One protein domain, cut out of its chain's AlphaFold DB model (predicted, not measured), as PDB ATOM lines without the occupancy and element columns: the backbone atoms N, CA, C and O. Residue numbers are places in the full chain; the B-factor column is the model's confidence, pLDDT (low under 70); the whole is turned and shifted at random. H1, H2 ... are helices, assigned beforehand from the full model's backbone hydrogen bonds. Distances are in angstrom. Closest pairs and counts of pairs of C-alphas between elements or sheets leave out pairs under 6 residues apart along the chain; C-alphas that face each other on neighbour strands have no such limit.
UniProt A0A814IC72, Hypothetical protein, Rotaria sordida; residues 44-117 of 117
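What this domain is: This is residues 44 to 117 of the 117 residues of the protein "Hypothetical protein" of Rotaria sordida (UniProt A0A814IC72). The long helix H3 runs along one side of an open, three-helix frame; on the other side H1 and H2 make a corner, joined end to end by a tight link, and H3 touches neither. The unnamed stretch 73 to 86 leads from H2 to H3. The printed part has 74 residues with three named helices, H1, H2, H3 in chain order, and no named strand: all helix. It is only just loose, close to compact, with a radius of gyration of the C-alphas of 13.7 A and spans of 34 by 33 by 21 A.

How they stand to each other: H3, residues 87 to 105, is apart from H1, residues 49 to 59, and from H2, residues 62 to 72. H1 and H2 only just touch, only at the corner, with 3 pairs of C-alphas within 8 A; the closest C-alphas, of Met 59 and Tyr 65, are 5.7 A apart. They run opposite ways at a steep tilt of 69.7 degrees, only just short of about perpendicular. In H1, H2 and H3 every O i to N i+4 pair is within hydrogen-bond range.

Where its parts are: H3 measures 26.6 A from C-alpha 87 to C-alpha 105 at (38.895, 27.569, 21.982). H1, beginning at C-alpha 49 (47.107, 42.779, 13.739), and H2 each measure 15.1 A.

The domain as a whole: The C-alphas of Ser 84 and Asp 117, the two farthest apart, are 39.0 A apart. The printed part has no cut. The link from H2 to H3 is long, 14 residues. Confidence is low, with pLDDT under 70, at residue 82 and residues 110 to 117.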
ATOM      1  N   LEU A  44      42.072  43.842  27.988       80.25
ATOM      2  CA  LEU A  44      41.740  43.344  26.640       80.25
ATOM      3  C   LEU A  44      41.658  44.473  25.595       80.25
ATOM      4  O   LEU A  44      40.683  44.611  24.866       80.25
ATOM      5  N   ILE A  45      42.688  45.307  25.540       77.62
ATOM      6  CA  ILE A  45      42.750  46.501  24.675       77.62
ATOM      7  C   ILE A  45      43.404  46.275  23.315       77.62
ATOM      8  O   ILE A  45      43.313  47.135  22.448       77.62
ATOM      9  N   HIS A  46      44.111  45.160  23.136       81.56
ATOM     10  CA  HIS A  46      44.904  44.903  21.939       81.56
ATOM     11  C   HIS A  46      44.609  43.502  21.397       81.56
ATOM     12  O   HIS A  46      44.795  42.509  22.107       81.56
ATOM     13  N   SER A  47      44.180  43.423  20.135       84.88
ATOM     14  CA  SER A  47      43.975  42.177  19.380       84.88
ATOM     15  C   SER A  47      45.222  41.787  18.569       84.88
ATOM     16  O   SER A  47      46.252  42.452  18.643       84.88
ATOM     17  N   THR A  48      45.194  40.720  17.764       84.62
ATOM     18  CA  THR A  48      46.243  40.553  16.734       84.62
ATOM     19  C   THR A  48      46.085  41.607  15.646       84.62
ATOM     20  O   THR A  48      44.994  42.142  15.463       84.62
ATOM     21  N   TYR A  49      47.147  41.856  14.879       84.75
ATOM     22  CA  TYR A  49      47.107  42.779  13.739       84.75
ATOM     23  C   TYR A  49      45.992  42.438  12.736       84.75
ATOM     24  O   TYR A  49      45.293  43.316  12.247       84.75
ATOM     25  N   ALA A  50      45.783  41.151  12.451       85.75
ATOM     26  CA  ALA A  50      44.763  40.735  11.497       85.75
ATOM     27  C   ALA A  50      43.338  40.976  12.039       85.75
ATOM     28  O   ALA A  50      42.474  41.457  11.306       85.75
ATOM     29  N   ILE A  51      43.098  40.670  13.320       90.06
ATOM     30  CA  ILE A  51      41.813  40.952  13.984       90.06
ATOM     31  C   ILE A  51      41.576  42.465  14.055       90.06
ATOM     32  O   ILE A  51      40.462  42.910  13.790       90.06
ATOM     33  N   ASP A  52      42.623  43.240  14.345       89.25
ATOM     34  CA  ASP A  52      42.577  44.702  14.451       89.25
ATOM     35  C   ASP A  52      42.130  45.341  13.130       89.25
ATOM     36  O   ASP A  52      41.274  46.219  13.122       89.25
ATOM     37  N   ILE A  53      42.600  44.824  11.988       89.94
ATOM     38  CA  ILE A  53      42.145  45.273  10.664       89.94
ATOM     39  C   ILE A  53      40.637  45.060  10.479       89.94
ATOM     40  O   ILE A  53      39.937  45.992  10.082       89.94
ATOM     41  N   ILE A  54      40.109  43.858  10.756       92.00
ATOM     42  CA  ILE A  54      38.658  43.616  10.623       92.00
ATOM     43  C   ILE A  54      37.872  44.474  11.611       92.00
ATOM     44  O   ILE A  54      36.821  45.011  11.258       92.00
ATOM     45  N   TRP A  55      38.381  44.629  12.831       93.69
ATOM     46  CA  TRP A  55      37.751  45.473  13.829       93.69
ATOM     47  C   TRP A  55      37.682  46.929  13.354       93.69
ATOM     48  O   TRP A  55      36.607  47.530  13.380       93.69
ATOM     49  N   HIS A  56      38.770  47.470  12.802       93.81
ATOM     50  CA  HIS A  56      38.787  48.793  12.184       93.81
ATOM     51  C   HIS A  56      37.788  48.928  11.037       93.81
ATOM     52  O   HIS A  56      37.109  49.955  10.962       93.81
ATOM     53  N   CYS A  57      37.657  47.907  10.186       94.62
ATOM     54  CA  CYS A  57      36.639  47.873   9.136       94.62
ATOM     55  C   CYS A  57      35.219  47.924   9.717       94.62
ATOM     56  O   CYS A  57      34.391  48.682   9.224       94.62
ATOM     57  N   HIS A  58      34.937  47.171  10.785       95.69
ATOM     58  CA  HIS A  58      33.630  47.195  11.447       95.69
ATOM     59  C   HIS A  58      33.330  48.573  12.067       95.69
ATOM     60  O   HIS A  58      32.224  49.089  11.919       95.69
ATOM     61  N   MET A  59      34.328  49.220  12.677       96.00
ATOM     62  CA  MET A  59      34.198  50.571  13.238       96.00
ATOM     63  C   MET A  59      33.950  51.665  12.183       96.00
ATOM     64  O   MET A  59      33.490  52.746  12.549       96.00
ATOM     65  N   GLN A  60      34.193  51.409  10.887       97.12
ATOM     66  CA  GLN A  60      33.838  52.353   9.812       97.12
ATOM     67  C   GLN A  60      32.321  52.521   9.629       97.12
ATOM     68  O   GLN A  60      31.892  53.469   8.972       97.12
ATOM     69  N   GLU A  61      31.499  51.652  10.228       97.50
ATOM     70  CA  GLU A  61      30.045  51.817  10.324       97.50
ATOM     71  C   GLU A  61      29.624  52.015  11.796       97.50
ATOM     72  O   GLU A  61      29.105  51.086  12.420       97.50
ATOM     73  N   PRO A  62      29.799  53.216  12.387       96.56
ATOM     74  CA  PRO A  62      29.731  53.401  13.842       96.56
ATOM     75  C   PRO A  62      28.401  52.984  14.477       96.56
ATOM     76  O   PRO A  62      28.384  52.407  15.560       96.56
ATOM     77  N   LEU A  63      27.274  53.243  13.799       98.00
ATOM     78  CA  LEU A  63      25.948  52.857  14.297       98.00
ATOM     79  C   LEU A  63      25.765  51.338  14.309       98.00
ATOM     80  O   LEU A  63      25.209  50.789  15.258       98.00
ATOM     81  N   LYS A  64      26.238  50.655  13.263       97.81
ATOM     82  CA  LYS A  64      26.199  49.195  13.189       97.81
ATOM     83  C   LYS A  64      27.101  48.588  14.253       97.81
ATOM     84  O   LYS A  64      26.640  47.743  15.012       97.81
ATOM     85  N   TYR A  65      28.322  49.098  14.356       97.56
ATOM     86  CA  TYR A  65      29.293  48.684  15.355       97.56
ATOM     87  C   TYR A  65      28.741  48.800  16.779       97.56
ATOM     88  O   TYR A  65      28.744  47.821  17.520       97.56
ATOM     89  N   ALA A  66      28.180  49.957  17.140       97.31
ATOM     90  CA  ALA A  66      27.591  50.170  18.459       97.31
ATOM     91  C   ALA A  66      26.415  49.218  18.736       97.31
ATOM     92  O   ALA A  66      26.329  48.643  19.823       97.31
ATOM     93  N   ASN A  67      25.533  49.006  17.752       97.75
ATOM     94  CA  ASN A  67      24.414  48.072  17.879       97.75
ATOM     95  C   ASN A  67      24.888  46.623  18.050       97.75
ATOM     96  O   ASN A  67      24.352  45.901  18.890       97.75
ATOM     97  N   ASP A  68      25.889  46.197  17.281       97.25
ATOM     98  CA  ASP A  68      26.447  44.849  17.364       97.25
ATOM     99  C   ASP A  68      27.196  44.629  18.682       97.25
ATOM    100  O   ASP A  68      26.968  43.614  19.335       97.25
ATOM    101  N   CYS A  69      27.996  45.594  19.136       95.44
ATOM    102  CA  CYS A  69      28.622  45.574  20.456       95.44
ATOM    103  C   CYS A  69      27.584  45.466  21.581       95.44
ATOM    104  O   CYS A  69      27.681  44.582  22.429       95.44
ATOM    105  N   ASN A  70      26.536  46.291  21.561       95.62
ATOM    106  CA  ASN A  70      25.477  46.221  22.566       95.62
ATOM    107  C   ASN A  70      24.736  44.871  22.539       95.62
ATOM    108  O   ASN A  70      24.418  44.315  23.584       95.62
ATOM    109  N   ARG A  71      24.484  44.318  21.348       96.00
ATOM    110  CA  ARG A  71      23.769  43.045  21.173       96.00
ATOM    111  C   ARG A  71      24.599  41.824  21.568       96.00
ATOM    112  O   ARG A  71      24.035  40.868  22.090       96.00
ATOM    113  N   LEU A  72      25.890  41.816  21.246       93.62
ATOM    114  CA  LEU A  72      26.771  40.653  21.407       93.62
ATOM    115  C   LEU A  72      27.540  40.673  22.730       93.62
ATOM    116  O   LEU A  72      27.799  39.621  23.301       93.62
ATOM    117  N   VAL A  73      27.913  41.865  23.191       91.94
ATOM    118  CA  VAL A  73      28.878  42.075  24.281       91.94
ATOM    119  C   VAL A  73      28.238  42.830  25.452       91.94
ATOM    120  O   VAL A  73      28.675  42.704  26.590       91.94
ATOM    121  N   GLY A  74      27.164  43.589  25.199       91.69
ATOM    122  CA  GLY A  74      26.441  44.368  26.212       91.69
ATOM    123  C   GLY A  74      27.035  45.750  26.495       91.69
ATOM    124  O   GLY A  74      26.487  46.495  27.303       91.69
ATOM    125  N   TYR A  75      28.139  46.110  25.839       91.00
ATOM    126  CA  TYR A  75      28.781  47.418  25.945       91.00
ATOM    127  C   TYR A  75      29.599  47.723  24.685       91.00
ATOM    128  O   TYR A  75      29.942  46.817  23.924       91.00
ATOM    129  N   LEU A  76      29.904  49.003  24.454       92.31
ATOM    130  CA  LEU A  76      30.783  49.432  23.363       92.31
ATOM    131  C   LEU A  76      32.231  49.056  23.690       92.31
ATOM    132  O   LEU A  76      32.750  49.469  24.724       92.31
ATOM    133  N   ILE A  77      32.888  48.290  22.820       91.62
ATOM    134  CA  ILE A  77      34.307  47.979  23.009       91.62
ATOM    135  C   ILE A  77      35.123  49.182  22.527       91.62
ATOM    136  O   ILE A  77      35.126  49.503  21.343       91.62
ATOM    137  N   ASP A  78      35.828  49.844  23.438       87.94
ATOM    138  CA  ASP A  78      36.695  50.962  23.071       87.94
ATOM    139  C   ASP A  78      37.993  50.468  22.422       87.94
ATOM    140  O   ASP A  78      38.683  49.590  22.951       87.94
ATOM    141  N   HIS A  79      38.354  51.079  21.292       88.31
ATOM    142  CA  HIS A  79      39.674  50.924  20.685       88.31
ATOM    143  C   HIS A  79      40.605  52.024  21.194       88.31
ATOM    144  O   HIS A  79      40.294  53.212  21.093       88.31
ATOM    145  N   TYR A  80      41.748  51.628  21.750       84.81
ATOM    146  CA  TYR A  80      42.749  52.551  22.271       84.81
ATOM    147  C   TYR A  80      43.943  52.599  21.300       84.81
ATOM    148  O   TYR A  80      44.679  51.616  21.181       84.81
ATOM    149  N   PRO A  81      44.167  53.714  20.584       74.44
ATOM    150  CA  PRO A  81      45.230  53.790  19.592       74.44
ATOM    151  C   PRO A  81      46.606  53.976  20.239       74.44
ATOM    152  O   PRO A  81      46.777  54.668  21.240       74.44
ATOM    153  N   TRP A  82      47.651  53.444  19.613       68.56
ATOM    154  CA  TRP A  82      49.015  53.846  19.959       68.56
ATOM    155  C   TRP A  82      49.219  55.352  19.655       68.56
ATOM    156  O   TRP A  82      48.756  55.805  18.607       68.56
ATOM    157  N   PRO A  83      49.909  56.152  20.499       74.31
ATOM    158  CA  PRO A  83      50.695  55.793  21.684       74.31
ATOM    159  C   PRO A  83      49.956  55.965  23.022       74.31
ATOM    160  O   PRO A  83      50.612  56.096  24.050       74.31
ATOM    161  N   SER A  84      48.618  55.974  23.062       81.62
ATOM    162  CA  SER A  84      47.871  56.216  24.311       81.62
ATOM    163  C   SER A  84      47.963  55.071  25.331       81.62
ATOM    164  O   SER A  84      47.303  55.115  26.367       81.62
ATOM    165  N   ILE A  85      48.739  54.031  25.021       83.38
ATOM    166  CA  ILE A  85      48.918  52.824  25.819       83.38
ATOM    167  C   ILE A  85      50.409  52.534  25.957       83.38
ATOM    168  O   ILE A  85      51.157  52.471  24.977       83.38
ATOM    169  N   GLU A  86      50.822  52.265  27.188       86.88
ATOM    170  CA  GLU A  86      52.174  51.855  27.520       86.88
ATOM    171  C   GLU A  86      52.486  50.436  27.029       86.88
ATOM    172  O   GLU A  86      51.660  49.520  27.075       86.88
ATOM    173  N   LYS A  87      53.743  50.196  26.641       84.94
ATOM    174  CA  LYS A  87      54.184  48.887  26.114       84.94
ATOM    175  C   LYS A  87      53.880  47.719  27.058       84.94
ATOM    176  O   LYS A  87      53.608  46.610  26.597       84.94
ATOM    177  N   TYR A  88      53.937  47.944  28.373       86.62
ATOM    178  CA  TYR A  88      53.648  46.897  29.355       86.62
ATOM    179  C   TYR A  88      52.162  46.502  29.362       86.62
ATOM    180  O   TYR A  88      51.859  45.324  29.538       86.62
ATOM    181  N   GLN A  89      51.252  47.451  29.120       86.00
ATOM    182  CA  GLN A  89      49.809  47.206  29.057       86.00
ATOM    183  C   GLN A  89      49.463  46.408  27.802       86.00
ATOM    184  O   GLN A  89      48.731  45.428  27.886       86.00
ATOM    185  N   ILE A  90      50.078  46.746  26.661       83.94
ATOM    186  CA  ILE A  90      49.960  45.959  25.423       83.94
ATOM    187  C   ILE A  90      50.421  44.521  25.673       83.94
ATOM    188  O   ILE A  90      49.709  43.570  25.360       83.94
ATOM    189  N   LYS A  91      51.594  44.348  26.298       85.69
ATOM    190  CA  LYS A  91      52.123  43.020  26.627       85.69
ATOM    191  C   LYS A  91      51.158  42.228  27.515       85.69
ATOM    192  O   LYS A  91      50.923  41.054  27.239       85.69
ATOM    193  N   GLN A  92      50.602  42.855  28.550       87.25
ATOM    194  CA  GLN A  92      49.649  42.216  29.456       87.25
ATOM    195  C   GLN A  92      48.336  41.854  28.750       87.25
ATOM    196  O   GLN A  92      47.873  40.723  28.889       87.25
ATOM    197  N   SER A  93      47.783  42.761  27.941       87.75
ATOM    198  CA  SER A  93      46.594  42.506  27.121       87.75
ATOM    199  C   SER A  93      46.803  41.309  26.197       87.75
ATOM    200  O   SER A  93      45.973  40.406  26.159       87.75
ATOM    201  N   CYS A  94      47.943  41.238  25.501       86.56
ATOM    202  CA  CYS A  94      48.271  40.100  24.644       86.56
ATOM    203  C   CYS A  94      48.375  38.787  25.433       86.56
ATOM    204  O   CYS A  94      47.923  37.746  24.958       86.56
ATOM    205  N   GLN A  95      48.970  38.807  26.628       88.19
ATOM    206  CA  GLN A  95      49.068  37.623  27.491       88.19
ATOM    207  C   GLN A  95      47.691  37.152  27.972       88.19
ATOM    208  O   GLN A  95      47.401  35.958  27.899       88.19
ATOM    209  N   ASN A  96      46.837  38.078  28.415       90.00
ATOM    210  CA  ASN A  96      45.466  37.784  28.826       90.00
ATOM    211  C   ASN A  96      44.653  37.211  27.668       90.00
ATOM    212  O   ASN A  96      44.065  36.142  27.812       90.00
ATOM    213  N   LEU A  97      44.677  37.879  26.513       89.12
ATOM    214  CA  LEU A  97      43.924  37.452  25.342       89.12
ATOM    215  C   LEU A  97      44.356  36.052  24.886       89.12
ATOM    216  O   LEU A  97      43.497  35.210  24.660       89.12
ATOM    217  N   ASN A  98      45.663  35.756  24.830       89.19
ATOM    218  CA  ASN A  98      46.149  34.406  24.503       89.19
ATOM    219  C   ASN A  98      45.709  33.354  25.522       89.19
ATOM    220  O   ASN A  98      45.370  32.235  25.143       89.19
ATOM    221  N   ARG A  99      45.725  33.699  26.812       90.94
ATOM    222  CA  ARG A  99      45.286  32.789  27.867       90.94
ATOM    223  C   ARG A  99      43.802  32.449  27.712       90.94
ATOM    224  O   ARG A  99      43.478  31.269  27.640       90.94
ATOM    225  N   TYR A 100      42.936  33.453  27.581       91.94
ATOM    226  CA  TYR A 100      41.502  33.240  27.371       91.94
ATOM    227  C   TYR A 100      41.218  32.481  26.073       91.94
ATOM    228  O   TYR A 100      40.388  31.582  26.056       91.94
ATOM    229  N   TRP A 101      41.963  32.762  25.001       91.69
ATOM    230  CA  TRP A 101      41.820  32.036  23.736       91.69
ATOM    231  C   TRP A 101      42.073  30.535  23.888       91.69
ATOM    232  O   TRP A 101      41.314  29.721  23.362       91.69
ATOM    233  N   LYS A 102      43.115  30.159  24.639       91.31
ATOM    234  CA  LYS A 102      43.428  28.752  24.928       91.31
ATOM    235  C   LYS A 102      42.381  28.095  25.812       91.31
ATOM    236  O   LYS A 102      42.032  26.941  25.573       91.31
ATOM    237  N   GLU A 103      41.920  28.813  26.833       92.50
ATOM    238  CA  GLU A 103      40.891  28.338  27.759       92.50
ATOM    239  C   GLU A 103      39.567  28.058  27.023       92.50
ATOM    240  O   GLU A 103      38.971  27.005  27.240       92.50
ATOM    241  N   GLU A 104      39.155  28.938  26.105       92.62
ATOM    242  CA  GLU A 104      37.848  28.870  25.436       92.62
ATOM    243  C   GLU A 104      37.831  28.049  24.145       92.62
ATOM    244  O   GLU A 104      36.855  27.357  23.854       92.62
ATOM    245  N   PHE A 105      38.891  28.131  23.338       89.88
ATOM    246  CA  PHE A 105      38.895  27.569  21.982       89.88
ATOM    247  C   PHE A 105      39.882  26.425  21.796       89.88
ATOM    248  O   PHE A 105      39.962  25.878  20.695       89.88
ATOM    249  N   HIS A 106      40.626  26.072  22.850       87.44
ATOM    250  CA  HIS A 106      41.610  24.987  22.871       87.44
ATOM    251  C   HIS A 106      42.703  25.085  21.791       87.44
ATOM    252  O   HIS A 106      43.386  24.103  21.520       87.44
ATOM    253  N   ASN A 107      42.904  26.282  21.230       79.94
ATOM    254  CA  ASN A 107      43.873  26.583  20.181       79.94
ATOM    255  C   ASN A 107      44.663  27.852  20.529       79.94
ATOM    256  O   ASN A 107      44.191  28.719  21.265       79.94
ATOM    257  N   ASP A 108      45.860  27.984  19.961       73.31
ATOM    258  CA  ASP A 108      46.605  29.242  19.979       73.31
ATOM    259  C   ASP A 108      45.991  30.250  18.998       73.31
ATOM    260  O   ASP A 108      45.639  29.914  17.867       73.31
ATOM    261  N   MET A 109      45.931  31.519  19.399       70.75
ATOM    262  CA  MET A 109      45.408  32.612  18.569       70.75
ATOM    263  C   MET A 109      46.174  32.777  17.247       70.75
ATOM    264  O   MET A 109      45.607  33.200  16.244       70.75
ATOM    265  N   SER A 110      47.460  32.410  17.223       63.19
ATOM    266  CA  SER A 110      48.299  32.427  16.020       63.19
ATOM    267  C   SER A 110      47.945  31.343  14.996       63.19
ATOM    268  O   SER A 110      48.392  31.439  13.856       63.19
ATOM    269  N   ILE A 111      47.177  30.320  15.386       57.25
ATOM    270  CA  ILE A 111      46.820  29.171  14.536       57.25
ATOM    271  C   ILE A 111      45.528  29.443  13.745       57.25
ATOM    272  O   ILE A 111      45.345  28.921  12.649       57.25
ATOM    273  N   ASP A 112      44.668  30.349  14.221       53.44
ATOM    274  CA  ASP A 112      43.378  30.646  13.577       53.44
ATOM    275  C   ASP A 112      43.488  31.389  12.227       53.44
ATOM    276  O   ASP A 112      42.486  31.570  11.534       53.44
ATOM    277  N   HIS A 113      44.692  31.813  11.830       50.84
ATOM    278  CA  HIS A 113      44.926  32.528  10.573       50.84
ATOM    279  C   HIS A 113      45.403  31.636   9.416       50.84
ATOM    280  O   HIS A 113      45.533  32.154   8.307       50.84
ATOM    281  N   VAL A 114      45.698  30.345   9.642       45.12
ATOM    282  CA  VAL A 114      46.469  29.560   8.653       45.12
ATOM    283  C   VAL A 114      45.966  28.137   8.390       45.12
ATOM    284  O   VAL A 114      46.185  27.647   7.290       45.12
ATOM    285  N   GLU A 115      45.252  27.465   9.291       35.94
ATOM    286  CA  GLU A 115      44.926  26.046   9.054       35.94
ATOM    287  C   GLU A 115      43.464  25.813   8.671       35.94
ATOM    288  O   GLU A 115      42.640  25.511   9.524       35.94
ATOM    289  N   TYR A 116      43.171  25.927   7.373       39.31
ATOM    290  CA  TYR A 116      42.205  25.071   6.673       39.31
ATOM    291  C   TYR A 116      42.588  25.019   5.187       39.31
ATOM    292  O   TYR A 116      42.031  25.767   4.378       39.31
ATOM    293  N   ASP A 117      43.544  24.141   4.885       32.22
ATOM    294  CA  ASP A 117      43.629  23.399   3.622       32.22
ATOM    295  C   ASP A 117      43.390  21.913   3.932       32.22
ATOM    296  O   ASP A 117      43.947  21.429   4.949       32.22
TER     297      ASP A 117